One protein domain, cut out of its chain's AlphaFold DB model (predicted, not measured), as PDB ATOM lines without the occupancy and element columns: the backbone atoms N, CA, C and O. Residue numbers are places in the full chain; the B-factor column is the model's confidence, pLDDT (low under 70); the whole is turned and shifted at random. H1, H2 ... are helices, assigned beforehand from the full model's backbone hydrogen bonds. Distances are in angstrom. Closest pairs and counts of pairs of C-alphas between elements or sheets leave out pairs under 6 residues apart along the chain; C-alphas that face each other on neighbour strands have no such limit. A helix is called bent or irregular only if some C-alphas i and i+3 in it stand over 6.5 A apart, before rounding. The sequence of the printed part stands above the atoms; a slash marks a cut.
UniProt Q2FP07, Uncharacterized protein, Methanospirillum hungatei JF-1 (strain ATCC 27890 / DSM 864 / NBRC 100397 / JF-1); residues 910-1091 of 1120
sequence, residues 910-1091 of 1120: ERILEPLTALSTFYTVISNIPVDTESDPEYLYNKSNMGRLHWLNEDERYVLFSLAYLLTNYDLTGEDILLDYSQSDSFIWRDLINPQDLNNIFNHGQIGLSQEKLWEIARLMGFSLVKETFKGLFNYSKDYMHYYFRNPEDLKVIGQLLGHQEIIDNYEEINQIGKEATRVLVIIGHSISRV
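Overview. This is residues 910 to 1091 of the 1120 residues of an uncharacterized protein of Methanospirillum hungatei JF-1 (strain ATCC 27890 / DSM 864 / NBRC 100397 / JF-1) (UniProt Q2FP07). Short helices, mostly crossed, form an elongated body, and the kinked helix H10 leaves one end of it as an arm whose residues 1086 to 1091 stick out. H1 runs nearest the middle, with H9 and the first part of H10 packed on it; H7 packs on H8, H9 and H6, and H4 and H5 lie toward the other end, with little H2 and H3 near H4. The 182 printed residues hold ten named helices, H1 to H10 in order, and no named strand: the class is all helix. The whole is compact, with a radius of gyration of the C-alphas of 17.5 A and spans of 58 by 30 by 30 A.

Arrangement. H1, residues 910 to 927, is irregular, with C-alphas 912 and 915 7.2 A apart and a kink of 37 degrees near residue 917. Its residues 915 to 922 alone touch H9, residues 1048 to 1058, at a steep tilt of 41 degrees; the closest C-alphas are those of Pro 915 and Gly 1055, 6.8 A. Its residues 911 to 915 alone touch H10, residues 1061 to 1091, closest at the C-alphas of Ile 912 and Gly 1074, 5.6 A. H2, residues 937 to 940, and H3, residues 943 to 946, are each close but not clearly touching H4, residues 954 to 969, with closest C-alphas 6.3 A and 6.6 A apart. H4 and H5, residues 975 to 983, form a helical hairpin at a shallow tilt of 24 degrees; they only just touch, with 3 pairs of C-alphas within 8 A, Val 959 and Tyr 981 closest at 7.0 A. H6, residues 995 to 1002, and H7, residues 1011 to 1020, form another at 30 degrees, with the C-alphas of Ile 1001 and Lys 1013 closest, 6.1 A. H7 touches H8, residues 1027 to 1033, at the C-alphas of Gln 1011 and Lys 1031, 6.0 A, and H9 at those of Ala 1018 and Leu 1057, 6.3 A. H10, irregular with C-alphas 1065 and 1068 8.2 A apart, has a kink of 72 degrees near residue 1068. In H4 to H9 every O i to N i+4 pair is within hydrogen-bond range, in H1 12 of 14 and in H10 23 of 27; H2 and H3 are too short for one.

Along the chain. H1 begins at C-alpha 910 (-22.535, -38.463, -41.796) and is 23.8 A long. H4 measures 22.3 A and H9 15.9 A. H10, 39.0 A, ends at C-alpha 1091 (-6.582, -55.210, -44.134).

Size, cuts and confidence. The farthest C-alphas, Thr 973 and Val 1091, are 61.2 A apart. The printed part has no cut; the links H5 to H6 and H8 to H9 are long. Mean pLDDT of the printed part is 76.1, with 48 residues under 70, among them 969 to 983.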
ATOM      1  N   GLU A 910     -21.838 -39.333 -40.858       81.75
ATOM      2  CA  GLU A 910     -22.535 -38.463 -41.796       81.75
ATOM      3  C   GLU A 910     -22.841 -37.107 -41.145       81.75
ATOM      4  O   GLU A 910     -22.506 -36.085 -41.729       81.75
ATOM      5  N   ARG A 911     -23.324 -37.070 -39.892       82.00
ATOM      6  CA  ARG A 911     -23.608 -35.815 -39.165       82.00
ATOM      7  C   ARG A 911     -22.361 -34.948 -38.936       82.00
ATOM      8  O   ARG A 911     -22.451 -33.725 -38.956       82.00
ATOM      9  N   ILE A 912     -21.188 -35.559 -38.735       82.50
ATOM     10  CA  ILE A 912     -19.910 -34.831 -38.587       82.50
ATOM     11  C   ILE A 912     -19.436 -34.250 -39.921       82.50
ATOM     12  O   ILE A 912     -18.864 -33.159 -39.954       82.50
ATOM     13  N   LEU A 913     -19.606 -35.004 -41.009       81.12
ATOM     14  CA  LEU A 913     -19.121 -34.627 -42.336       81.12
ATOM     15  C   LEU A 913     -20.111 -33.762 -43.121       81.12
ATOM     16  O   LEU A 913     -19.677 -33.092 -44.059       81.12
ATOM     17  N   GLU A 914     -21.376 -33.713 -42.695       84.12
ATOM     18  CA  GLU A 914     -22.452 -32.937 -43.316       84.12
ATOM     19  C   GLU A 914     -22.059 -31.489 -43.643       84.12
ATOM     20  O   GLU A 914     -22.292 -31.052 -44.766       84.12
ATOM     21  N   PRO A 915     -21.366 -30.732 -42.770       87.12
ATOM     22  CA  PRO A 915     -20.964 -29.363 -43.092       87.12
ATOM     23  C   PRO A 915     -20.021 -29.251 -44.296       87.12
ATOM     24  O   PRO A 915     -20.065 -28.266 -45.028       87.12
ATOM     25  N   LEU A 916     -19.160 -30.249 -44.512       84.25
ATOM     26  CA  LEU A 916     -18.202 -30.263 -45.619       84.25
ATOM     27  C   LEU A 916     -18.830 -30.826 -46.898       84.25
ATOM     28  O   LEU A 916     -18.588 -30.295 -47.985       84.25
ATOM     29  N   THR A 917     -19.647 -31.877 -46.783       79.44
ATOM     30  CA  THR A 917     -20.387 -32.442 -47.920       79.44
ATOM     31  C   THR A 917     -21.408 -31.434 -48.438       79.44
ATOM     32  O   THR A 917     -21.379 -31.124 -49.627       79.44
ATOM     33  N   ALA A 918     -22.205 -30.820 -47.557       84.88
ATOM     34  CA  ALA A 918     -23.163 -29.775 -47.903       84.88
ATOM     35  C   ALA A 918     -22.479 -28.557 -48.539       84.88
ATOM     36  O   ALA A 918     -22.972 -28.046 -49.542       84.88
ATOM     37  N   LEU A 919     -21.306 -28.134 -48.050       86.69
ATOM     38  CA  LEU A 919     -20.528 -27.051 -48.664       86.69
ATOM     39  C   LEU A 919     -20.069 -27.388 -50.092       86.69
ATOM     40  O   LEU A 919     -20.158 -26.550 -50.994       86.69
ATOM     41  N   SER A 920     -19.604 -28.620 -50.316       82.19
ATOM     42  CA  SER A 920     -19.193 -29.099 -51.640       82.19
ATOM     43  C   SER A 920     -20.383 -29.216 -52.600       82.19
ATOM     44  O   SER A 920     -20.315 -28.747 -53.743       82.19
ATOM     45  N   THR A 921     -21.508 -29.762 -52.126       81.12
ATOM     46  CA  THR A 921     -22.765 -29.844 -52.878       81.12
ATOM     47  C   THR A 921     -23.296 -28.454 -53.213       81.12
ATOM     48  O   THR A 921     -23.633 -28.203 -54.367       81.12
ATOM     49  N   PHE A 922     -23.302 -27.530 -52.252       87.25
ATOM     50  CA  PHE A 922     -23.730 -26.145 -52.439       87.25
ATOM     51  C   PHE A 922     -22.920 -25.450 -53.526       87.25
ATOM     52  O   PHE A 922     -23.494 -24.923 -54.477       87.25
ATOM     53  N   TYR A 923     -21.590 -25.521 -53.450       86.75
ATOM     54  CA  TYR A 923     -20.738 -24.955 -54.490       86.75
ATOM     55  C   TYR A 923     -21.017 -25.583 -55.855       86.75
ATOM     56  O   TYR A 923     -21.243 -24.851 -56.809       86.75
ATOM     57  N   THR A 924     -21.077 -26.914 -55.941       82.94
ATOM     58  CA  THR A 924     -21.285 -27.630 -57.211       82.94
ATOM     59  C   THR A 924     -22.641 -27.314 -57.848       82.94
ATOM     60  O   THR A 924     -22.742 -27.208 -59.070       82.94
ATOM     61  N   VAL A 925     -23.701 -27.174 -57.051       82.62
ATOM     62  CA  VAL A 925     -25.041 -26.852 -57.560       82.62
ATOM     63  C   VAL A 925     -25.088 -25.411 -58.059       82.62
ATOM     64  O   VAL A 925     -25.533 -25.177 -59.182       82.62
ATOM     65  N   ILE A 926     -24.584 -24.459 -57.268       82.50
ATOM     66  CA  ILE A 926     -24.681 -23.029 -57.581       82.50
ATOM     67  C   ILE A 926     -23.667 -22.603 -58.659       82.50
ATOM     68  O   ILE A 926     -23.988 -21.772 -59.504       82.50
ATOM     69  N   SER A 927     -22.472 -23.202 -58.713       78.50
ATOM     70  CA  SER A 927     -21.471 -22.904 -59.753       78.50
ATOM     71  C   SER A 927     -21.893 -23.365 -61.151       78.50
ATOM     72  O   SER A 927     -21.344 -22.891 -62.140       78.50
ATOM     73  N   ASN A 928     -22.832 -24.313 -61.232       74.81
ATOM     74  CA  ASN A 928     -23.370 -24.855 -62.481       74.81
ATOM     75  C   ASN A 928     -24.643 -24.131 -62.951       74.81
ATOM     76  O   ASN A 928     -25.283 -24.585 -63.902       74.81
ATOM     77  N   ILE A 929     -25.032 -23.029 -62.299       76.44
ATOM     78  CA  ILE A 929     -26.116 -22.179 -62.793       76.44
ATOM     79  C   ILE A 929     -25.669 -21.571 -64.133       76.44
ATOM     80  O   ILE A 929     -24.581 -20.996 -64.210       76.44
ATOM     81  N   PRO A 930     -26.462 -21.728 -65.206       66.69
ATOM     82  CA  PRO A 930     -26.082 -21.253 -66.526       66.69
ATOM     83  C   PRO A 930     -25.926 -19.727 -66.547       66.69
ATOM     84  O   PRO A 930     -26.765 -18.981 -66.037       66.69
ATOM     85  N   VAL A 931     -24.845 -19.277 -67.183       65.25
ATOM     86  CA  VAL A 931     -24.638 -17.873 -67.544       65.25
ATOM     87  C   VAL A 931     -25.389 -17.643 -68.852       65.25
ATOM     88  O   VAL A 931     -24.880 -17.964 -69.924       65.25
ATOM     89  N   ASP A 932     -26.631 -17.176 -68.753       62.88
ATOM     90  CA  ASP A 932     -27.487 -16.839 -69.891       62.88
ATOM     91  C   ASP A 932     -28.055 -15.430 -69.676       62.88
ATOM     92  O   ASP A 932     -28.441 -15.067 -68.566       62.88
ATOM     93  N   THR A 933     -28.046 -14.612 -70.724       55.09
ATOM     94  CA  THR A 933     -28.483 -13.208 -70.692       55.09
ATOM     95  C   THR A 933     -29.858 -12.997 -71.327       55.09
ATOM     96  O   THR A 933     -30.370 -11.881 -71.281       55.09
ATOM     97  N   GLU A 934     -30.459 -14.027 -71.939       53.03
ATOM     98  CA  GLU A 934     -31.687 -13.882 -72.745       53.03
ATOM     99  C   GLU A 934     -32.936 -14.563 -72.146       53.03
ATOM    100  O   GLU A 934     -34.046 -14.329 -72.630       53.03
ATOM    101  N   SER A 935     -32.790 -15.351 -71.076       56.81
ATOM    102  CA  SER A 935     -33.860 -16.195 -70.517       56.81
ATOM    103  C   SER A 935     -34.362 -15.718 -69.142       56.81
ATOM    104  O   SER A 935     -33.579 -15.269 -68.303       56.81
ATOM    105  N   ASP A 936     -35.669 -15.851 -68.884       60.34
ATOM    106  CA  ASP A 936     -36.271 -15.623 -67.560       60.34
ATOM    107  C   ASP A 936     -35.830 -16.743 -66.583       60.34
ATOM    108  O   ASP A 936     -35.923 -17.926 -66.948       60.34
ATOM    109  N   PRO A 937     -35.326 -16.414 -65.370       61.69
ATOM    110  CA  PRO A 937     -34.845 -17.393 -64.393       61.69
ATOM    111  C   PRO A 937     -35.849 -18.515 -64.086       61.69
ATOM    112  O   PRO A 937     -35.430 -19.642 -63.812       61.69
ATOM    113  N   GLU A 938     -37.159 -18.269 -64.195       63.69
ATOM    114  CA  GLU A 938     -38.180 -19.288 -63.922       63.69
ATOM    115  C   GLU A 938     -38.100 -20.496 -64.884       63.69
ATOM    116  O   GLU A 938     -38.366 -21.631 -64.481       63.69
ATOM    117  N   TYR A 939     -37.640 -20.299 -66.129       63.38
ATOM    118  CA  TYR A 939     -37.482 -21.372 -67.126       63.38
ATOM    119  C   TYR A 939     -36.159 -22.143 -67.012       63.38
ATOM    120  O   TYR A 939     -36.047 -23.251 -67.545       63.38
ATOM    121  N   LEU A 940     -35.160 -21.583 -66.320       68.44
ATOM    122  CA  LEU A 940     -33.840 -22.196 -66.116       68.44
ATOM    123  C   LEU A 940     -33.725 -22.942 -64.778       68.44
ATOM    124  O   LEU A 940     -32.753 -23.672 -64.557       68.44
ATOM    125  N   TYR A 941     -34.717 -22.802 -63.893       78.88
ATOM    126  CA  TYR A 941     -34.739 -23.469 -62.597       78.88
ATOM    127  C   TYR A 941     -34.883 -24.993 -62.741       78.88
ATOM    128  O   TYR A 941     -35.965 -25.549 -62.952       78.88
ATOM    129  N   ASN A 942     -33.770 -25.708 -62.579       76.62
ATOM    130  CA  ASN A 942     -33.761 -27.163 -62.584       76.62
ATOM    131  C   ASN A 942     -34.097 -27.711 -61.187       76.62
ATOM    132  O   ASN A 942     -33.211 -27.848 -60.338       76.62
ATOM    133  N   LYS A 943     -35.366 -28.095 -60.982       73.31
ATOM    134  CA  LYS A 943     -35.860 -28.712 -59.734       73.31
ATOM    135  C   LYS A 943     -35.032 -29.915 -59.268       73.31
ATOM    136  O   LYS A 943     -34.858 -30.090 -58.069       73.31
ATOM    137  N   SER A 944     -34.508 -30.723 -60.192       71.06
ATOM    138  CA  SER A 944     -33.692 -31.897 -59.854       71.06
ATOM    139  C   SER A 944     -32.300 -31.498 -59.347       71.06
ATOM    140  O   SER A 944     -31.846 -31.998 -58.322       71.06
ATOM    141  N   ASN A 945     -31.644 -30.533 -60.004       77.12
ATOM    142  CA  ASN A 945     -30.314 -30.069 -59.597       77.12
ATOM    143  C   ASN A 945     -30.356 -29.255 -58.292       77.12
ATOM    144  O   ASN A 945     -29.585 -29.520 -57.373       77.12
ATOM    145  N   MET A 946     -31.301 -28.315 -58.175       80.88
ATOM    146  CA  MET A 946     -31.509 -27.533 -56.947       80.88
ATOM    147  C   MET A 946     -32.048 -28.395 -55.799       80.88
ATOM    148  O   MET A 946     -31.776 -28.115 -54.635       80.88
ATOM    149  N   GLY A 947     -32.741 -29.494 -56.118       76.50
ATOM    150  CA  GLY A 947     -33.211 -30.490 -55.156       76.50
ATOM    151  C   GLY A 947     -32.107 -31.159 -54.331       76.50
ATOM    152  O   GLY A 947     -32.392 -31.675 -53.254       76.50
ATOM    153  N   ARG A 948     -30.845 -31.096 -54.785       78.50
ATOM    154  CA  ARG A 948     -29.680 -31.603 -54.041       78.50
ATOM    155  C   ARG A 948     -29.378 -30.780 -52.777       78.50
ATOM    156  O   ARG A 948     -28.790 -31.318 -51.843       78.50
ATOM    157  N   LEU A 949     -29.822 -29.516 -52.710       84.56
ATOM    158  CA  LEU A 949     -29.742 -28.650 -51.519       84.56
ATOM    159  C   LEU A 949     -30.886 -28.965 -50.552       84.56
ATOM    160  O   LEU A 949     -31.776 -28.156 -50.293       84.56
ATOM    161  N   HIS A 950     -30.897 -30.206 -50.081       80.06
ATOM    162  CA  HIS A 950     -32.046 -30.811 -49.421       80.06
ATOM    163  C   HIS A 950     -32.452 -30.123 -48.105       80.06
ATOM    164  O   HIS A 950     -33.612 -30.226 -47.716       80.06
ATOM    165  N   TRP A 951     -31.513 -29.438 -47.442       87.44
ATOM    166  CA  TRP A 951     -31.726 -28.721 -46.181       87.44
ATOM    167  C   TRP A 951     -32.464 -27.389 -46.350       87.44
ATOM    168  O   TRP A 951     -32.960 -26.850 -45.368       87.44
ATOM    169  N   LEU A 952     -32.558 -26.881 -47.582       86.25
ATOM    170  CA  LEU A 952     -33.340 -25.693 -47.916       86.25
ATOM    171  C   LEU A 952     -34.745 -26.096 -48.366       86.25
ATOM    172  O   LEU A 952     -34.909 -27.106 -49.060       86.25
ATOM    173  N   ASN A 953     -35.757 -25.307 -48.023       85.12
ATOM    174  CA  ASN A 953     -37.116 -25.476 -48.538       85.12
ATOM    175  C   ASN A 953     -37.239 -24.983 -50.001       85.12
ATOM    176  O   ASN A 953     -36.300 -24.419 -50.564       85.12
ATOM    177  N   GLU A 954     -38.371 -25.251 -50.669       80.94
ATOM    178  CA  GLU A 954     -38.528 -24.891 -52.094       80.94
ATOM    179  C   GLU A 954     -38.400 -23.379 -52.345       80.94
ATOM    180  O   GLU A 954     -37.794 -22.990 -53.346       80.94
ATOM    181  N   ASP A 955     -38.893 -22.546 -51.425       81.69
ATOM    182  CA  ASP A 955     -38.852 -21.086 -51.544       81.69
ATOM    183  C   ASP A 955     -37.425 -20.545 -51.353       81.69
ATOM    184  O   ASP A 955     -36.963 -19.721 -52.139       81.69
ATOM    185  N   GLU A 956     -36.684 -21.055 -50.366       84.88
ATOM    186  CA  GLU A 956     -35.269 -20.738 -50.126       84.88
ATOM    187  C   GLU A 956     -34.393 -21.137 -51.317       84.88
ATOM    188  O   GLU A 956     -33.543 -20.359 -51.751       84.88
ATOM    189  N   ARG A 957     -34.613 -22.329 -51.895       86.31
ATOM    190  CA  ARG A 957     -33.888 -22.776 -53.098       86.31
ATOM    191  C   ARG A 957     -34.169 -21.861 -54.283       86.31
ATOM    192  O   ARG A 957     -33.239 -21.510 -55.007       86.31
ATOM    193  N   TYR A 958     -35.428 -21.480 -54.487       82.81
ATOM    194  CA  TYR A 958     -35.809 -20.592 -55.579       82.81
ATOM    195  C   TYR A 958     -35.202 -19.192 -55.408       82.81
ATOM    196  O   TYR A 958     -34.578 -18.684 -56.336       82.81
ATOM    197  N   VAL A 959     -35.291 -18.601 -54.211       82.50
ATOM    198  CA  VAL A 959     -34.682 -17.297 -53.895       82.50
ATOM    199  C   VAL A 959     -33.161 -17.336 -54.061       82.50
ATOM    200  O   VAL A 959     -32.595 -16.432 -54.675       82.50
ATOM    201  N   LEU A 960     -32.498 -18.393 -53.587       84.44
ATOM    202  CA  LEU A 960     -31.055 -18.578 -53.747       84.44
ATOM    203  C   LEU A 960     -30.647 -18.693 -55.224       84.44
ATOM    204  O   LEU A 960     -29.672 -18.064 -55.632       84.44
ATOM    205  N   PHE A 961     -31.387 -19.468 -56.025       83.94
ATOM    206  CA  PHE A 961     -31.143 -19.589 -57.464       83.94
ATOM    207  C   PHE A 961     -31.302 -18.244 -58.174       83.94
ATOM    208  O   PHE A 961     -30.400 -17.829 -58.899       83.94
ATOM    209  N   SER A 962     -32.416 -17.550 -57.935       77.94
ATOM    210  CA  SER A 962     -32.717 -16.258 -58.554       77.94
ATOM    211  C   SER A 962     -31.673 -15.206 -58.185       77.94
ATOM    212  O   SER A 962     -31.193 -14.486 -59.056       77.94
ATOM    213  N   LEU A 963     -31.248 -15.160 -56.919       77.88
ATOM    214  CA  LEU A 963     -30.211 -14.243 -56.454       77.88
ATOM    215  C   LEU A 963     -28.839 -14.572 -57.058       77.88
ATOM    216  O   LEU A 963     -28.152 -13.667 -57.527       77.88
ATOM    217  N   ALA A 964     -28.452 -15.851 -57.107       76.44
ATOM    218  CA  ALA A 964     -27.210 -16.270 -57.750       76.44
ATOM    219  C   ALA A 964     -27.209 -15.942 -59.254       76.44
ATOM    220  O   ALA A 964     -26.231 -15.386 -59.738       76.44
ATOM    221  N   TYR A 965     -28.313 -16.205 -59.963       76.88
ATOM    222  CA  TYR A 965     -28.488 -15.892 -61.385       76.88
ATOM    223  C   TYR A 965     -28.401 -14.384 -61.666       76.88
ATOM    224  O   TYR A 965     -27.683 -13.956 -62.572       76.88
ATOM    225  N   LEU A 966     -29.085 -13.562 -60.860       74.62
ATOM    226  CA  LEU A 966     -29.057 -12.101 -60.978       74.62
ATOM    227  C   LEU A 966     -27.647 -11.541 -60.745       74.62
ATOM    228  O   LEU A 966     -27.178 -10.724 -61.535       74.62
ATOM    229  N   LEU A 967     -26.954 -12.015 -59.705       73.12
ATOM    230  CA  LEU A 967     -25.594 -11.582 -59.366       73.12
ATOM    231  C   LEU A 967     -24.529 -12.040 -60.377       73.12
ATOM    232  O   LEU A 967     -23.437 -11.474 -60.396       73.12
ATOM    233  N   THR A 968     -24.799 -13.067 -61.191       71.50
ATOM    234  CA  THR A 968     -23.849 -13.556 -62.205       71.50
ATOM    235  C   THR A 968     -24.092 -13.016 -63.611       71.50
ATOM    236  O   THR A 968     -23.129 -12.965 -64.375       71.50
ATOM    237  N   ASN A 969     -25.327 -12.623 -63.956       67.62
ATOM    238  CA  ASN A 969     -25.723 -12.340 -65.346       67.62
ATOM    239  C   ASN A 969     -26.147 -10.884 -65.626       67.62
ATOM    240  O   ASN A 969     -26.209 -10.506 -66.794       67.62
ATOM    241  N   TYR A 970     -26.408 -10.051 -64.609       63.38
ATOM    242  CA  TYR A 970     -26.802  -8.646 -64.802       63.38
ATOM    243  C   TYR A 970     -25.701  -7.657 -64.378       63.38
ATOM    244  O   TYR A 970     -25.223  -7.705 -63.249       63.38
ATOM    245  N   ASP A 971     -25.354  -6.703 -65.256       54.91
ATOM    246  CA  ASP A 971     -24.608  -5.485 -64.890       54.91
ATOM    247  C   ASP A 971     -25.520  -4.612 -64.002       54.91
ATOM    248  O   ASP A 971     -26.545  -4.079 -64.442       54.91
ATOM    249  N   LEU A 972     -25.186  -4.518 -62.717       52.91
ATOM    250  CA  LEU A 972     -26.070  -4.039 -61.654       52.91
ATOM    251  C   LEU A 972     -26.333  -2.520 -61.717       52.91
ATOM    252  O   LEU A 972     -25.671  -1.731 -61.051       52.91
ATOM    253  N   THR A 973     -27.366  -2.115 -62.467       47.72
ATOM    254  CA  THR A 973     -28.083  -0.829 -62.284       47.72
ATOM    255  C   THR A 973     -29.432  -0.980 -61.560       47.72
ATOM    256  O   THR A 973     -30.181  -0.014 -61.455       47.72
ATOM    257  N   GLY A 974     -29.745  -2.163 -61.016       53.28
ATOM    258  CA  GLY A 974     -30.977  -2.430 -60.264       53.28
ATOM    259  C   GLY A 974     -30.739  -2.657 -58.771       53.28
ATOM    260  O   GLY A 974     -30.826  -3.794 -58.316       53.28
ATOM    261  N   GLU A 975     -30.459  -1.597 -58.006       55.69
ATOM    262  CA  GLU A 975     -30.422  -1.664 -56.529       55.69
ATOM    263  C   GLU A 975     -31.768  -2.151 -55.946       55.69
ATOM    264  O   GLU A 975     -31.776  -2.864 -54.944       55.69
ATOM    265  N   ASP A 976     -32.888  -1.862 -56.623       54.84
ATOM    266  CA  ASP A 976     -34.250  -2.166 -56.161       54.84
ATOM    267  C   ASP A 976     -34.580  -3.677 -56.131       54.84
ATOM    268  O   ASP A 976     -35.193  -4.154 -55.182       54.84
ATOM    269  N   ILE A 977     -34.118  -4.475 -57.106       59.28
ATOM    270  CA  ILE A 977     -34.432  -5.922 -57.176       59.28
ATOM    271  C   ILE A 977     -33.611  -6.718 -56.145       59.28
ATOM    272  O   ILE A 977     -34.091  -7.685 -55.554       59.28
ATOM    273  N   LEU A 978     -32.371  -6.296 -55.887       62.09
ATOM    274  CA  LEU A 978     -31.528  -6.868 -54.831       62.09
ATOM    275  C   LEU A 978     -32.081  -6.541 -53.437       62.09
ATOM    276  O   LEU A 978     -32.000  -7.375 -52.533       62.09
ATOM    277  N   LEU A 979     -32.677  -5.355 -53.267       62.19
ATOM    278  CA  LEU A 979     -33.415  -4.970 -52.063       62.19
ATOM    279  C   LEU A 979     -34.668  -5.839 -51.860       62.19
ATOM    280  O   LEU A 979     -34.880  -6.314 -50.748       62.19
ATOM    281  N   ASP A 980     -35.431  -6.129 -52.917       62.47
ATOM    282  CA  ASP A 980     -36.633  -6.973 -52.829       62.47
ATOM    283  C   ASP A 980     -36.310  -8.419 -52.407       62.47
ATOM    284  O   ASP A 980     -36.951  -8.968 -51.506       62.47
ATOM    285  N   TYR A 981     -35.274  -9.038 -52.986       64.12
ATOM    286  CA  TYR A 981     -34.865 -10.397 -52.602       64.12
ATOM    287  C   TYR A 981     -34.160 -10.459 -51.242       64.12
ATOM    288  O   TYR A 981     -34.316 -11.448 -50.531       64.12
ATOM    289  N   SER A 982     -33.421  -9.420 -50.843       59.81
ATOM    290  CA  SER A 982     -32.741  -9.384 -49.536       59.81
ATOM    291  C   SER A 982     -33.667  -9.090 -48.353       59.81
ATOM    292  O   SER A 982     -33.325  -9.416 -47.216       59.81
ATOM    293  N   GLN A 983     -34.847  -8.513 -48.606       63.50
ATOM    294  CA  GLN A 983     -35.897  -8.334 -47.599       63.50
ATOM    295  C   GLN A 983     -36.800  -9.567 -47.440       63.50
ATOM    296  O   GLN A 983     -37.519  -9.648 -46.438       63.50
ATOM    297  N   SER A 984     -36.740 -10.521 -48.379       71.50
ATOM    298  CA  SER A 984     -37.478 -11.787 -48.322       71.50
ATOM    299  C   SER A 984     -37.152 -12.570 -47.049       71.50
ATOM    300  O   SER A 984     -35.987 -12.726 -46.679       71.50
ATOM    301  N   ASP A 985     -38.185 -13.113 -46.401       64.69
ATOM    302  CA  ASP A 985     -38.024 -14.000 -45.246       64.69
ATOM    303  C   ASP A 985     -37.258 -15.289 -45.611       64.69
ATOM    304  O   ASP A 985     -36.607 -15.867 -44.747       64.69
ATOM    305  N   SER A 986     -37.273 -15.693 -46.889       78.00
ATOM    306  CA  SER A 986     -36.600 -16.898 -47.404       78.00
ATOM    307  C   SER A 986     -35.153 -16.653 -47.863       78.00
ATOM    308  O   SER A 986     -34.544 -17.521 -48.492       78.00
ATOM    309  N   PHE A 987     -34.588 -15.466 -47.610       81.69
ATOM    310  CA  PHE A 987     -33.193 -15.171 -47.931       81.69
ATOM    311  C   PHE A 987     -32.251 -15.714 -46.848       81.69
ATOM    312  O   PHE A 987     -32.199 -15.204 -45.732       81.69
ATOM    313  N   ILE A 988     -31.444 -16.717 -47.200       83.75
ATOM    314  CA  ILE A 988     -30.589 -17.439 -46.241       83.75
ATOM    315  C   ILE A 988     -29.483 -16.588 -45.589       83.75
ATOM    316  O   ILE A 988     -28.944 -16.983 -44.560       83.75
ATOM    317  N   TRP A 989     -29.133 -15.426 -46.157       84.25
ATOM    318  CA  TRP A 989     -28.128 -14.507 -45.588       84.25
ATOM    319  C   TRP A 989     -28.737 -13.224 -45.018       84.25
ATOM    320  O   TRP A 989     -28.029 -12.234 -44.798       84.25
ATOM    321  N   ARG A 990     -30.050 -13.229 -44.777       76.50
ATOM    322  CA  ARG A 990     -30.756 -12.110 -44.163       76.50
ATOM    323  C   ARG A 990     -30.148 -11.770 -42.804       76.50
ATOM    324  O   ARG A 990     -29.792 -12.660 -42.040       76.50
ATOM    325  N   ASP A 991     -29.990 -10.477 -42.539       74.19
ATOM    326  CA  ASP A 991     -29.367  -9.914 -41.329       74.19
ATOM    327  C   ASP A 991     -27.886 -10.290 -41.094       74.19
ATOM    328  O   ASP A 991     -27.283  -9.825 -40.125       74.19
ATOM    329  N   LEU A 992     -27.269 -11.073 -41.990       81.06
ATOM    330  CA  LEU A 992     -25.869 -11.502 -41.891       81.06
ATOM    331  C   LEU A 992     -24.938 -10.716 -42.823       81.06
ATOM    332  O   LEU A 992     -23.792 -10.461 -42.458       81.06
ATOM    333  N   ILE A 993     -25.406 -10.331 -44.018       80.00
ATOM    334  CA  ILE A 993     -24.618  -9.567 -44.999       80.00
ATOM    335  C   ILE A 993     -25.464  -8.454 -45.620       80.00
ATOM    336  O   ILE A 993     -26.617  -8.662 -45.996       80.00
ATOM    337  N   ASN A 994     -24.867  -7.269 -45.775       77.62
ATOM    338  CA  ASN A 994     -25.491  -6.162 -46.490       77.62
ATOM    339  C   ASN A 994     -25.524  -6.457 -48.009       77.62
ATOM    340  O   ASN A 994     -24.481  -6.777 -48.585       77.62
ATOM    341  N   PRO A 995     -26.671  -6.299 -48.696       73.31
ATOM    342  CA  PRO A 995     -26.790  -6.492 -50.147       73.31
ATOM    343  C   PRO A 995     -25.736  -5.756 -50.989       73.31
ATOM    344  O   PRO A 995     -25.309  -6.258 -52.030       73.31
ATOM    345  N   GLN A 996     -25.269  -4.590 -50.529       73.12
ATOM    346  CA  GLN A 996     -24.207  -3.829 -51.198       73.12
ATOM    347  C   GLN A 996     -22.851  -4.556 -51.179       73.12
ATOM    348  O   GLN A 996     -22.103  -4.488 -52.156       73.12
ATOM    349  N   ASP A 997     -22.545  -5.297 -50.113       78.38
ATOM    350  CA  ASP A 997     -21.309  -6.076 -50.010       78.38
ATOM    351  C   ASP A 997     -21.330  -7.291 -50.949       78.38
ATOM    352  O   ASP A 997     -20.316  -7.602 -51.576       78.38
ATOM    353  N   LEU A 998     -22.497  -7.927 -51.131       76.88
ATOM    354  CA  LEU A 998     -22.679  -8.998 -52.122       76.88
ATOM    355  C   LEU A 998     -22.456  -8.483 -53.547       76.88
ATOM    356  O   LEU A 998     -21.713  -9.097 -54.309       76.88
ATOM    357  N   ASN A 999     -23.024  -7.325 -53.886       74.50
ATOM    358  CA  ASN A 999     -22.814  -6.683 -55.185       74.50
ATOM    359  C   ASN A 999     -21.309  -6.425 -55.444       74.50
ATOM    360  O   ASN A 999     -20.759  -6.819 -56.474       74.50
ATOM    361  N   ASN A1000     -20.594  -5.874 -54.455       76.25
ATOM    362  CA  ASN A1000     -19.152  -5.618 -54.553       76.25
ATOM    363  C   ASN A1000     -18.318  -6.893 -54.784       76.25
ATOM    364  O   ASN A1000     -17.406  -6.878 -55.615       76.25
ATOM    365  N   ILE A1001     -18.637  -7.990 -54.087       80.06
ATOM    366  CA  ILE A1001     -17.937  -9.279 -54.224       80.06
ATOM    367  C   ILE A1001     -18.138  -9.871 -55.624       80.06
ATOM    368  O   ILE A1001     -17.192 -10.390 -56.220       80.06
ATOM    369  N   PHE A1002     -19.351  -9.798 -56.172       75.81
ATOM    370  CA  PHE A1002     -19.648 -10.391 -57.475       75.81
ATOM    371  C   PHE A1002     -19.133  -9.557 -58.657       75.81
ATOM    372  O   PHE A1002     -18.747 -10.158 -59.663       75.81
ATOM    373  N   ASN A1003     -18.992  -8.235 -58.489       70.88
ATOM    374  CA  ASN A1003     -18.401  -7.322 -59.478       70.88
ATOM    375  C   ASN A1003     -16.881  -7.492 -59.667       70.88
ATOM    376  O   ASN A1003     -16.317  -6.957 -60.621       70.88
ATOM    377  N   HIS A1004     -16.188  -8.191 -58.761       61.50
ATOM    378  CA  HIS A1004     -14.738  -8.401 -58.827       61.50
ATOM    379  C   HIS A1004     -14.397  -9.850 -59.236       61.50
ATOM    380  O   HIS A1004     -14.832 -10.816 -58.610       61.50
ATOM    381  N   GLY A1005     -13.560 -10.017 -60.269       63.34
ATOM    382  CA  GLY A1005     -13.016 -11.321 -60.683       63.34
ATOM    383  C   GLY A1005     -13.798 -12.032 -61.796       63.34
ATOM    384  O   GLY A1005     -14.303 -11.397 -62.715       63.34
ATOM    385  N   GLN A1006     -13.823 -13.370 -61.770       62.69
ATOM    386  CA  GLN A1006     -14.466 -14.198 -62.806       62.69
ATOM    387  C   GLN A1006     -16.001 -14.083 -62.786       62.69
ATOM    388  O   GLN A1006     -16.606 -13.988 -61.716       62.69
ATOM    389  N   ILE A1007     -16.618 -14.145 -63.973       64.38
ATOM    390  CA  ILE A1007     -18.076 -14.233 -64.164       64.38
ATOM    391  C   ILE A1007     -18.537 -15.591 -63.611       64.38
ATOM    392  O   ILE A1007     -18.023 -16.626 -64.033       64.38
ATOM    393  N   GLY A1008     -19.442 -15.583 -62.627       66.69
ATOM    394  CA  GLY A1008     -19.875 -16.780 -61.890       66.69
ATOM    395  C   GLY A1008     -19.484 -16.793 -60.404       66.69
ATOM    396  O   GLY A1008     -18.672 -15.982 -59.941       66.69
ATOM    397  N   LEU A1009     -20.076 -17.723 -59.644       75.44
ATOM    398  CA  LEU A1009     -19.736 -17.973 -58.241       75.44
ATOM    399  C   LEU A1009     -18.452 -18.813 -58.156       75.44
ATOM    400  O   LEU A1009     -18.455 -20.007 -58.445       75.44
ATOM    401  N   SER A1010     -17.352 -18.195 -57.729       82.94
ATOM    402  CA  SER A1010     -16.093 -18.893 -57.454       82.94
ATOM    403  C   SER A1010     -15.944 -19.205 -55.960       82.94
ATOM    404  O   SER A1010     -16.530 -18.533 -55.109       82.94
ATOM    405  N   GLN A1011     -15.093 -20.178 -55.614       84.88
ATOM    406  CA  GLN A1011     -14.734 -20.460 -54.212       84.88
ATOM    407  C   GLN A1011     -14.157 -19.226 -53.493       84.88
ATOM    408  O   GLN A1011     -14.281 -19.092 -52.280       84.88
ATOM    409  N   GLU A1012     -13.528 -18.313 -54.240       84.00
ATOM    410  CA  GLU A1012     -13.029 -17.039 -53.719       84.00
ATOM    411  C   GLU A1012     -14.161 -16.100 -53.300       84.00
ATOM    412  O   GLU A1012     -14.084 -15.522 -52.219       84.00
ATOM    413  N   LYS A1013     -15.226 -15.997 -54.101       85.88
ATOM    414  CA  LYS A1013     -16.403 -15.197 -53.744       85.88
ATOM    415  C   LYS A1013     -17.103 -15.768 -52.509       85.88
ATOM    416  O   LYS A1013     -17.430 -15.013 -51.603       85.88
ATOM    417  N   LEU A1014     -17.238 -17.095 -52.414       87.38
ATOM    418  CA  LEU A1014     -17.776 -17.750 -51.212       87.38
ATOM    419  C   LEU A1014     -16.926 -17.500 -49.961       87.38
ATOM    420  O   LEU A1014     -17.477 -17.323 -48.876       87.38
ATOM    421  N   TRP A1015     -15.599 -17.448 -50.099       90.38
ATOM    422  CA  TRP A1015     -14.722 -17.111 -48.979       90.38
ATOM    423  C   TRP A1015     -14.909 -15.666 -48.511       90.38
ATOM    424  O   TRP A1015     -14.957 -15.424 -47.310       90.38
ATOM    425  N   GLU A1016     -15.022 -14.707 -49.435       86.25
ATOM    426  CA  GLU A1016     -15.265 -13.297 -49.097       86.25
ATOM    427  C   GLU A1016     -16.597 -13.120 -48.348       86.25
ATOM    428  O   GLU A1016     -16.644 -12.412 -47.343       86.25
ATOM    429  N   ILE A1017     -17.644 -13.841 -48.768       87.88
ATOM    430  CA  ILE A1017     -18.949 -13.897 -48.088       87.88
ATOM    431  C   ILE A1017     -18.789 -14.472 -46.672       87.88
ATOM    432  O   ILE A1017     -19.176 -13.828 -45.698       87.88
ATOM    433  N   ALA A1018     -18.138 -15.630 -46.526       89.69
ATOM    434  CA  ALA A1018     -17.878 -16.237 -45.218       89.69
ATOM    435  C   ALA A1018     -17.036 -15.322 -44.305       89.69
ATOM    436  O   ALA A1018     -17.284 -15.226 -43.104       89.69
ATOM    437  N   ARG A1019     -16.055 -14.599 -44.859       90.81
ATOM    438  CA  ARG A1019     -15.216 -13.652 -44.109       90.81
ATOM    439  C   ARG A1019     -16.041 -12.502 -43.530       90.81
ATOM    440  O   ARG A1019     -15.794 -12.113 -42.392       90.81
ATOM    441  N   LEU A1020     -17.013 -11.972 -44.279       87.62
ATOM    442  CA  LEU A1020     -17.934 -10.941 -43.777       87.62
ATOM    443  C   LEU A1020     -18.808 -11.455 -42.625       87.62
ATOM    444  O   LEU A1020     -19.111 -10.695 -41.711       87.62
ATOM    445  N   MET A1021     -19.122 -12.752 -42.619       88.56
ATOM    446  CA  MET A1021     -19.837 -13.433 -41.533       88.56
ATOM    447  C   MET A1021     -18.943 -13.792 -40.328       88.56
ATOM    448  O   MET A1021     -19.433 -14.334 -39.342       88.56
ATOM    449  N   GLY A1022     -17.639 -13.488 -40.369       84.25
ATOM    450  CA  GLY A1022     -16.707 -13.724 -39.258       84.25
ATOM    451  C   GLY A1022     -15.822 -14.968 -39.388       84.25
ATOM    452  O   GLY A1022     -15.182 -15.354 -38.409       84.25
ATOM    453  N   PHE A1023     -15.738 -15.586 -40.572       88.88
ATOM    454  CA  PHE A1023     -14.853 -16.730 -40.812       88.88
ATOM    455  C   PHE A1023     -13.374 -16.354 -40.642       88.88
ATOM    456  O   PHE A1023     -12.875 -15.422 -41.277       88.88
ATOM    457  N   SER A1024     -12.650 -17.095 -39.801       84.50
ATOM    458  CA  SER A1024     -11.307 -16.709 -39.350       84.50
ATOM    459  C   SER A1024     -10.151 -17.283 -40.182       84.50
ATOM    460  O   SER A1024      -9.019 -16.798 -40.081       84.50
ATOM    461  N   LEU A1025     -10.398 -18.301 -41.019       82.44
ATOM    462  CA  LEU A1025      -9.347 -18.970 -41.798       82.44
ATOM    463  C   LEU A1025      -9.043 -18.257 -43.125       82.44
ATOM    464  O   LEU A1025      -9.910 -17.677 -43.783       82.44
ATOM    465  N   VAL A1026      -7.780 -18.347 -43.551       85.75
ATOM    466  CA  VAL A1026      -7.295 -17.742 -44.799       85.75
ATOM    467  C   VAL A1026      -7.885 -18.421 -46.042       85.75
ATOM    468  O   VAL A1026      -8.173 -19.618 -46.044       85.75
ATOM    469  N   LYS A1027      -7.999 -17.657 -47.131       82.62
ATOM    470  CA  LYS A1027      -8.612 -18.046 -48.413       82.62
ATOM    471  C   LYS A1027      -8.200 -19.421 -48.947       82.62
ATOM    472  O   LYS A1027      -9.052 -20.195 -49.366       82.62
ATOM    473  N   GLU A1028      -6.907 -19.745 -48.927       78.50
ATOM    474  CA  GLU A1028      -6.418 -21.035 -49.440       78.50
ATOM    475  C   GLU A1028      -6.860 -22.220 -48.563       78.50
ATOM    476  O   GLU A1028      -7.154 -23.296 -49.077       78.50
ATOM    477  N   THR A1029      -7.010 -22.020 -47.248       77.50
ATOM    478  CA  THR A1029      -7.569 -23.037 -46.344       77.50
ATOM    479  C   THR A1029      -9.061 -23.245 -46.598       77.50
ATOM    480  O   THR A1029      -9.510 -24.387 -46.607       77.50
ATOM    481  N   PHE A1030      -9.812 -22.172 -46.869       82.62
ATOM    482  CA  PHE A1030     -11.233 -22.259 -47.221       82.62
ATOM    483  C   PHE A1030     -11.463 -22.978 -48.552       82.62
ATOM    484  O   PHE A1030     -12.311 -23.860 -48.624       82.62
ATOM    485  N   LYS A1031     -10.668 -22.681 -49.590       80.44
ATOM    486  CA  LYS A1031     -10.701 -23.440 -50.857       80.44
ATOM    487  C   LYS A1031     -10.452 -24.933 -50.639       80.44
ATOM    488  O   LYS A1031     -11.062 -25.766 -51.302       80.44
ATOM    489  N   GLY A1032      -9.593 -25.273 -49.677       72.62
ATOM    490  CA  GLY A1032      -9.384 -26.654 -49.255       72.62
ATOM    491  C   GLY A1032     -10.661 -27.342 -48.760       72.62
ATOM    492  O   GLY A1032     -10.812 -28.534 -48.995       72.62
ATOM    493  N   LEU A1033     -11.605 -26.630 -48.120       78.75
ATOM    494  CA  LEU A1033     -12.816 -27.217 -47.500       78.75
ATOM    495  C   LEU A1033     -13.735 -27.913 -48.502       78.75
ATOM    496  O   LEU A1033     -14.362 -28.907 -48.152       78.75
ATOM    497  N   PHE A1034     -13.732 -27.471 -49.759       74.06
ATOM    498  CA  PHE A1034     -14.482 -28.118 -50.837       74.06
ATOM    499  C   PHE A1034     -13.902 -29.484 -51.246       74.06
ATOM    500  O   PHE A1034     -14.624 -30.304 -51.813       74.06
ATOM    501  N   ASN A1035     -12.617 -29.720 -50.946       61.34
ATOM    502  CA  ASN A1035     -11.879 -30.952 -51.234       61.34
ATOM    503  C   ASN A1035     -11.578 -31.787 -49.971       61.34
ATOM    504  O   ASN A1035     -11.213 -32.952 -50.096       61.34
ATOM    505  N   TYR A1036     -11.741 -31.231 -48.763       57.34
ATOM    506  CA  TYR A1036     -11.413 -31.895 -47.489       57.34
ATOM    507  C   TYR A1036     -12.300 -33.103 -47.157       57.34
ATOM    508  O   TYR A1036     -11.930 -33.900 -46.299       57.34
ATOM    509  N   SER A1037     -13.429 -33.303 -47.846       49.75
ATOM    510  CA  SER A1037     -14.152 -34.581 -47.779       49.75
ATOM    511  C   SER A1037     -13.358 -35.745 -48.394       49.75
ATOM    512  O   SER A1037     -13.628 -36.898 -48.065       49.75
ATOM    513  N   LYS A1038     -12.364 -35.454 -49.249       48.38
ATOM    514  CA  LYS A1038     -11.542 -36.436 -49.977       48.38
ATOM    515  C   LYS A1038     -10.161 -36.642 -49.348       48.38
ATOM    516  O   LYS A1038      -9.738 -37.783 -49.202       48.38
ATOM    517  N   ASP A1039      -9.505 -35.573 -48.892       49.56
ATOM    518  CA  ASP A1039      -8.202 -35.659 -48.220       49.56
ATOM    519  C   ASP A1039      -8.368 -35.684 -46.695       49.56
ATOM    520  O   ASP A1039      -8.576 -34.669 -46.028       49.56
ATOM    521  N   TYR A1040      -8.280 -36.899 -46.155       52.69
ATOM    522  CA  TYR A1040      -8.185 -37.244 -44.739       52.69
ATOM    523  C   TYR A1040      -7.434 -36.189 -43.923       52.69
ATOM    524  O   TYR A1040      -6.318 -35.839 -44.291       52.69
ATOM    525  N   MET A1041      -8.017 -35.749 -42.796       51.81
ATOM    526  CA  MET A1041      -7.349 -35.457 -41.503       51.81
ATOM    527  C   MET A1041      -8.100 -34.427 -40.627       51.81
ATOM    528  O   MET A1041      -7.708 -34.237 -39.471       51.81
ATOM    529  N   HIS A1042      -9.170 -33.767 -41.097       60.78
ATOM    530  CA  HIS A1042      -9.808 -32.667 -40.348       60.78
ATOM    531  C   HIS A1042     -11.338 -32.776 -40.270       60.78
ATOM    532  O   HIS A1042     -12.047 -32.315 -41.153       60.78
ATOM    533  N   TYR A1043     -11.837 -33.342 -39.166       70.94
ATOM    534  CA  TYR A1043     -13.275 -33.469 -38.874       70.94
ATOM    535  C   TYR A1043     -13.800 -32.370 -37.935       70.94
ATOM    536  O   TYR A1043     -14.898 -32.475 -37.408       70.94
ATOM    537  N   TYR A1044     -12.994 -31.342 -37.657       81.31
ATOM    538  CA  TYR A1044     -13.363 -30.224 -36.789       81.31
ATOM    539  C   TYR A1044     -12.574 -28.963 -37.147       81.31
ATOM    540  O   TYR A1044     -11.443 -29.025 -37.638       81.31
ATOM    541  N   PHE A1045     -13.150 -27.816 -36.814       79.38
ATOM    542  CA  PHE A1045     -12.542 -26.499 -36.879       79.38
ATOM    543  C   PHE A1045     -11.896 -26.151 -35.536       79.38
ATOM    544  O   PHE A1045     -12.459 -26.381 -34.461       79.38
ATOM    545  N   ARG A1046     -10.690 -25.567 -35.574       79.19
ATOM    546  CA  ARG A1046      -9.999 -25.100 -34.356       79.19
ATOM    547  C   ARG A1046     -10.810 -24.041 -33.613       79.19
ATOM    548  O   ARG A1046     -10.789 -24.033 -32.385       79.19
ATOM    549  N   ASN A1047     -11.494 -23.181 -34.359       83.31
ATOM    550  CA  ASN A1047     -12.479 -22.249 -33.847       83.31
ATOM    551  C   ASN A1047     -13.880 -22.784 -34.205       83.31
ATOM    552  O   ASN A1047     -14.205 -22.812 -35.390       83.31
ATOM    553  N   PRO A1048     -14.701 -23.225 -33.232       85.50
ATOM    554  CA  PRO A1048     -16.053 -23.718 -33.504       85.50
ATOM    555  C   PRO A1048     -16.932 -22.703 -34.243       85.50
ATOM    556  O   PRO A1048     -17.753 -23.103 -35.061       85.50
ATOM    557  N   GLU A1049     -16.726 -21.400 -34.029       88.31
ATOM    558  CA  GLU A1049     -17.479 -20.357 -34.738       88.31
ATOM    559  C   GLU A1049     -17.256 -20.404 -36.258       88.31
ATOM    560  O   GLU A1049     -18.163 -20.070 -37.008       88.31
ATOM    561  N   ASP A1050     -16.110 -20.898 -36.741       88.88
ATOM    562  CA  ASP A1050     -15.908 -21.088 -38.184       88.88
ATOM    563  C   ASP A1050     -16.906 -22.114 -38.752       88.88
ATOM    564  O   ASP A1050     -17.394 -21.939 -39.864       88.88
ATOM    565  N   LEU A1051     -17.256 -23.157 -37.984       89.56
ATOM    566  CA  LEU A1051     -18.252 -24.152 -38.390       89.56
ATOM    567  C   LEU A1051     -19.665 -23.558 -38.420       89.56
ATOM    568  O   LEU A1051     -20.435 -23.833 -39.339       89.56
ATOM    569  N   LYS A1052     -19.988 -22.708 -37.443       91.38
ATOM    570  CA  LYS A1052     -21.242 -21.949 -37.422       91.38
ATOM    571  C   LYS A1052     -21.370 -21.054 -38.649       91.38
ATOM    572  O   LYS A1052     -22.425 -21.033 -39.274       91.38
ATOM    573  N   VAL A1053     -20.285 -20.376 -39.026       90.69
ATOM    574  CA  VAL A1053     -20.238 -19.533 -40.225       90.69
ATOM    575  C   VAL A1053     -20.419 -20.361 -41.501       90.69
ATOM    576  O   VAL A1053     -21.105 -19.910 -42.413       90.69
ATOM    577  N   ILE A1054     -19.901 -21.596 -41.570       90.69
ATOM    578  CA  ILE A1054     -20.233 -22.520 -42.673       90.69
ATOM    579  C   ILE A1054     -21.732 -22.849 -42.682       90.69
ATOM    580  O   ILE A1054     -22.358 -22.767 -43.735       90.69
ATOM    581  N   GLY A1055     -22.335 -23.157 -41.530       90.06
ATOM    582  CA  GLY A1055     -23.784 -23.374 -41.431       90.06
ATOM    583  C   GLY A1055     -24.601 -22.167 -41.914       90.06
ATOM    584  O   GLY A1055     -25.537 -22.331 -42.695       90.06
ATOM    585  N   GLN A1056     -24.199 -20.957 -41.516       90.25
ATOM    586  CA  GLN A1056     -24.805 -19.685 -41.930       90.25
ATOM    587  C   GLN A1056     -24.648 -19.415 -43.429       90.25
ATOM    588  O   GLN A1056     -25.603 -19.008 -44.087       90.25
ATOM    589  N   LEU A1057     -23.473 -19.699 -43.997       90.62
ATOM    590  CA  LEU A1057     -23.224 -19.580 -45.432       90.62
ATOM    591  C   LEU A1057     -24.156 -20.491 -46.248       90.62
ATOM    592  O   LEU A1057     -24.588 -20.105 -47.331       90.62
ATOM    593  N   LEU A1058     -24.471 -21.681 -45.731       89.94
ATOM    594  CA  LEU A1058     -25.311 -22.675 -46.405       89.94
ATOM    595  C   LEU A1058     -26.812 -22.508 -46.143       89.94
ATOM    596  O   LEU A1058     -27.604 -23.145 -46.837       89.94
ATOM    597  N   GLY A1059     -27.205 -21.713 -45.142       86.06
ATOM    598  CA  GLY A1059     -28.581 -21.680 -44.635       86.06
ATOM    599  C   GLY A1059     -28.997 -22.986 -43.946       86.06
ATOM    600  O   GLY A1059     -30.167 -23.353 -43.968       86.06
ATOM    601  N   HIS A1060     -28.050 -23.741 -43.382       91.50
ATOM    602  CA  HIS A1060     -28.319 -25.067 -42.823       91.50
ATOM    603  C   HIS A1060     -28.597 -24.993 -41.318       91.50
ATOM    604  O   HIS A1060     -27.682 -25.102 -40.499       91.50
ATOM    605  N   GLN A1061     -29.874 -24.871 -40.943       85.81
ATOM    606  CA  GLN A1061     -30.284 -24.612 -39.557       85.81
ATOM    607  C   GLN A1061     -29.769 -25.655 -38.552       85.81
ATOM    608  O   GLN A1061     -29.262 -25.294 -37.497       85.81
ATOM    609  N   GLU A1062     -29.789 -26.944 -38.904       83.56
ATOM    610  CA  GLU A1062     -29.281 -28.003 -38.017       83.56
ATOM    611  C   GLU A1062     -27.783 -27.854 -37.688       83.56
ATOM    612  O   GLU A1062     -27.372 -28.135 -36.561       83.56
ATOM    613  N   ILE A1063     -26.967 -27.379 -38.638       89.69
ATOM    614  CA  ILE A1063     -25.545 -27.106 -38.400       89.69
ATOM    615  C   ILE A1063     -25.408 -25.860 -37.528       89.69
ATOM    616  O   ILE A1063     -24.604 -25.859 -36.604       89.69
ATOM    617  N   ILE A1064     -26.198 -24.815 -37.792       87.00
ATOM    618  CA  ILE A1064     -26.169 -23.557 -37.030       87.00
ATOM    619  C   ILE A1064     -26.541 -23.788 -35.563       87.00
ATOM    620  O   ILE A1064     -25.902 -23.212 -34.687       87.00
ATOM    621  N   ASP A1065     -27.532 -24.634 -35.288       87.75
ATOM    622  CA  ASP A1065     -28.006 -24.891 -33.926       87.75
ATOM    623  C   ASP A1065     -27.084 -25.845 -33.157       87.75
ATOM    624  O   ASP A1065     -26.929 -25.711 -31.944       87.75
ATOM    625  N   ASN A1066     -26.424 -26.776 -33.857       87.69
ATOM    626  CA  ASN A1066     -25.621 -27.833 -33.235       87.69
ATOM    627  C   ASN A1066     -24.111 -27.713 -33.503       87.69
ATOM    628  O   ASN A1066     -23.373 -28.664 -33.252       87.69
ATOM    629  N   TYR A1067     -23.610 -26.580 -34.008       89.44
ATOM    630  CA  TYR A1067     -22.207 -26.454 -34.433       89.44
ATOM    631  C   TYR A1067     -21.199 -26.789 -33.324       89.44
ATOM    632  O   TYR A1067     -20.193 -27.437 -33.596       89.44
ATOM    633  N   GLU A1068     -21.440 -26.389 -32.071       86.56
ATOM    634  CA  GLU A1068     -20.526 -26.708 -30.964       86.56
ATOM    635  C   GLU A1068     -20.457 -28.217 -30.720       86.56
ATOM    636  O   GLU A1068     -19.369 -28.774 -30.548       86.56
ATOM    637  N   GLU A1069     -21.614 -28.878 -30.766       85.19
ATOM    638  CA  GLU A1069     -21.743 -30.322 -30.612       85.19
ATOM    639  C   GLU A1069     -21.069 -31.051 -31.782       85.19
ATOM    640  O   GLU A1069     -20.185 -31.875 -31.560       85.19
ATOM    641  N   ILE A1070     -21.405 -30.696 -33.027       84.81
ATOM    642  CA  ILE A1070     -20.828 -31.285 -34.246       84.81
ATOM    643  C   ILE A1070     -19.304 -31.119 -34.244       84.81
ATOM    644  O   ILE A1070     -18.570 -32.079 -34.487       84.81
ATOM    645  N   ASN A1071     -18.803 -29.928 -33.901       84.94
ATOM    646  CA  ASN A1071     -17.371 -29.650 -33.865       84.94
ATOM    647  C   ASN A1071     -16.651 -30.431 -32.754       84.94
ATOM    648  O   ASN A1071     -15.528 -30.904 -32.944       84.94
ATOM    649  N   GLN A1072     -17.287 -30.586 -31.590       81.75
ATOM    650  CA  GLN A1072     -16.735 -31.352 -30.476       81.75
ATOM    651  C   GLN A1072     -16.727 -32.857 -30.776       81.75
ATOM    652  O   GLN A1072     -15.702 -33.510 -30.563       81.75
ATOM    653  N   ILE A1073     -17.815 -33.404 -31.328       81.00
ATOM    654  CA  ILE A1073     -17.887 -34.806 -31.754       81.00
ATOM    655  C   ILE A1073     -16.861 -35.059 -32.862       81.00
ATOM    656  O   ILE A1073     -16.091 -36.011 -32.768       81.00
ATOM    657  N   GLY A1074     -16.759 -34.177 -33.857       76.50
ATOM    658  CA  GLY A1074     -15.754 -34.253 -34.917       76.50
ATOM    659  C   GLY A1074     -14.313 -34.235 -34.399       76.50
ATOM    660  O   GLY A1074     -13.464 -35.025 -34.833       76.50
ATOM    661  N   LYS A1075     -14.025 -33.411 -33.385       78.50
ATOM    662  CA  LYS A1075     -12.712 -33.351 -32.727       78.50
ATOM    663  C   LYS A1075     -12.349 -34.650 -32.019       78.50
ATOM    664  O   LYS A1075     -11.171 -35.019 -31.998       78.50
ATOM    665  N   GLU A1076     -13.334 -35.322 -31.438       73.50
ATOM    666  CA  GLU A1076     -13.173 -36.598 -30.740       73.50
ATOM    667  C   GLU A1076     -13.157 -37.797 -31.699       73.50
ATOM    668  O   GLU A1076     -12.410 -38.751 -31.485       73.50
ATOM    669  N   ALA A1077     -13.906 -37.729 -32.801       71.38
ATOM    670  CA  ALA A1077     -13.925 -38.750 -33.841       71.38
ATOM    671  C   ALA A1077     -12.629 -38.752 -34.667       71.38
ATOM    672  O   ALA A1077     -12.205 -39.801 -35.148       71.38
ATOM    673  N   THR A1078     -11.952 -37.602 -34.795       66.38
ATOM    674  CA  THR A1078     -10.770 -37.448 -35.659       66.38
ATOM    675  C   THR A1078      -9.690 -38.496 -35.392       66.38
ATOM    676  O   THR A1078      -9.206 -39.118 -36.336       66.38
ATOM    677  N   ARG A1079      -9.281 -38.731 -34.133       63.22
ATOM    678  CA  ARG A1079      -8.200 -39.708 -33.893       63.22
ATOM    679  C   ARG A1079      -8.685 -41.160 -34.002       63.22
ATOM    680  O   ARG A1079      -7.882 -42.008 -34.385       63.22
ATOM    681  N   VAL A1080      -9.975 -41.427 -33.780       66.69
ATOM    682  CA  VAL A1080     -10.590 -42.746 -34.026       66.69
ATOM    683  C   VAL A1080     -10.600 -43.057 -35.527       66.69
ATOM    684  O   VAL A1080     -10.092 -44.098 -35.939       66.69
ATOM    685  N   LEU A1081     -11.061 -42.116 -36.352       67.06
ATOM    686  CA  LEU A1081     -11.135 -42.232 -37.812       67.06
ATOM    687  C   LEU A1081      -9.761 -42.418 -38.467       67.06
ATOM    688  O   LEU A1081      -9.629 -43.196 -39.409       67.06
ATOM    689  N   VAL A1082      -8.709 -41.786 -37.933       65.62
ATOM    690  CA  VAL A1082      -7.325 -42.008 -38.394       65.62
ATOM    691  C   VAL A1082      -6.850 -43.436 -38.104       65.62
ATOM    692  O   VAL A1082      -6.197 -44.051 -38.948       65.62
ATOM    693  N   ILE A1083      -7.171 -44.000 -36.931       65.00
ATOM    694  CA  ILE A1083      -6.805 -45.394 -36.633       65.00
ATOM    695  C   ILE A1083      -7.596 -46.360 -37.515       65.00
ATOM    696  O   ILE A1083      -7.002 -47.296 -38.057       65.00
ATOM    697  N   ILE A1084      -8.898 -46.123 -37.672       71.50
ATOM    698  CA  ILE A1084      -9.763 -46.918 -38.544       71.50
ATOM    699  C   ILE A1084      -9.218 -46.896 -39.974       71.50
ATOM    700  O   ILE A1084      -8.983 -47.958 -40.539       71.50
ATOM    701  N   GLY A1085      -8.884 -45.723 -40.519       67.19
ATOM    702  CA  GLY A1085      -8.286 -45.599 -41.851       67.19
ATOM    703  C   GLY A1085      -7.003 -46.422 -42.021       67.19
ATOM    704  O   GLY A1085      -6.840 -47.117 -43.026       67.19
ATOM    705  N   HIS A1086      -6.115 -46.435 -41.019       68.88
ATOM    706  CA  HIS A1086      -4.915 -47.283 -41.042       68.88
ATOM    707  C   HIS A1086      -5.234 -48.782 -40.975       68.88
ATOM    708  O   HIS A1086      -4.576 -49.570 -41.653       68.88
ATOM    709  N   SER A1087      -6.216 -49.174 -40.163       71.88
ATOM    710  CA  SER A1087      -6.665 -50.564 -40.040       71.88
ATOM    711  C   SER A1087      -7.274 -51.060 -41.351       71.88
ATOM    712  O   SER A1087      -6.800 -52.043 -41.918       71.88
ATOM    713  N   ILE A1088      -8.223 -50.308 -41.918       73.56
ATOM    714  CA  ILE A1088      -8.852 -50.617 -43.205       73.56
ATOM    715  C   ILE A1088      -7.791 -50.706 -44.304       73.56
ATOM    716  O   ILE A1088      -7.787 -51.674 -45.055       73.56
ATOM    717  N   SER A1089      -6.852 -49.755 -44.379       73.94
ATOM    718  CA  SER A1089      -5.783 -49.778 -45.386       73.94
ATOM    719  C   SER A1089      -4.899 -51.030 -45.281       73.94
ATOM    720  O   SER A1089      -4.597 -51.657 -46.298       73.94
ATOM    721  N   ARG A1090      -4.512 -51.444 -44.063       75.75
ATOM    722  CA  ARG A1090      -3.725 -52.672 -43.839       75.75
ATOM    723  C   ARG A1090      -4.486 -53.928 -44.249       75.75
ATOM    724  O   ARG A1090      -3.940 -54.755 -44.984       75.75
ATOM    725  N   VAL A1091      -5.742 -54.051 -43.818       76.94
ATOM    726  CA  VAL A1091      -6.582 -55.210 -44.134       76.94
ATOM    727  C   VAL A1091      -6.914 -55.270 -45.626       76.94
ATOM    728  O   VAL A1091      -6.764 -56.326 -46.234       76.94
TER     729      VAL A1091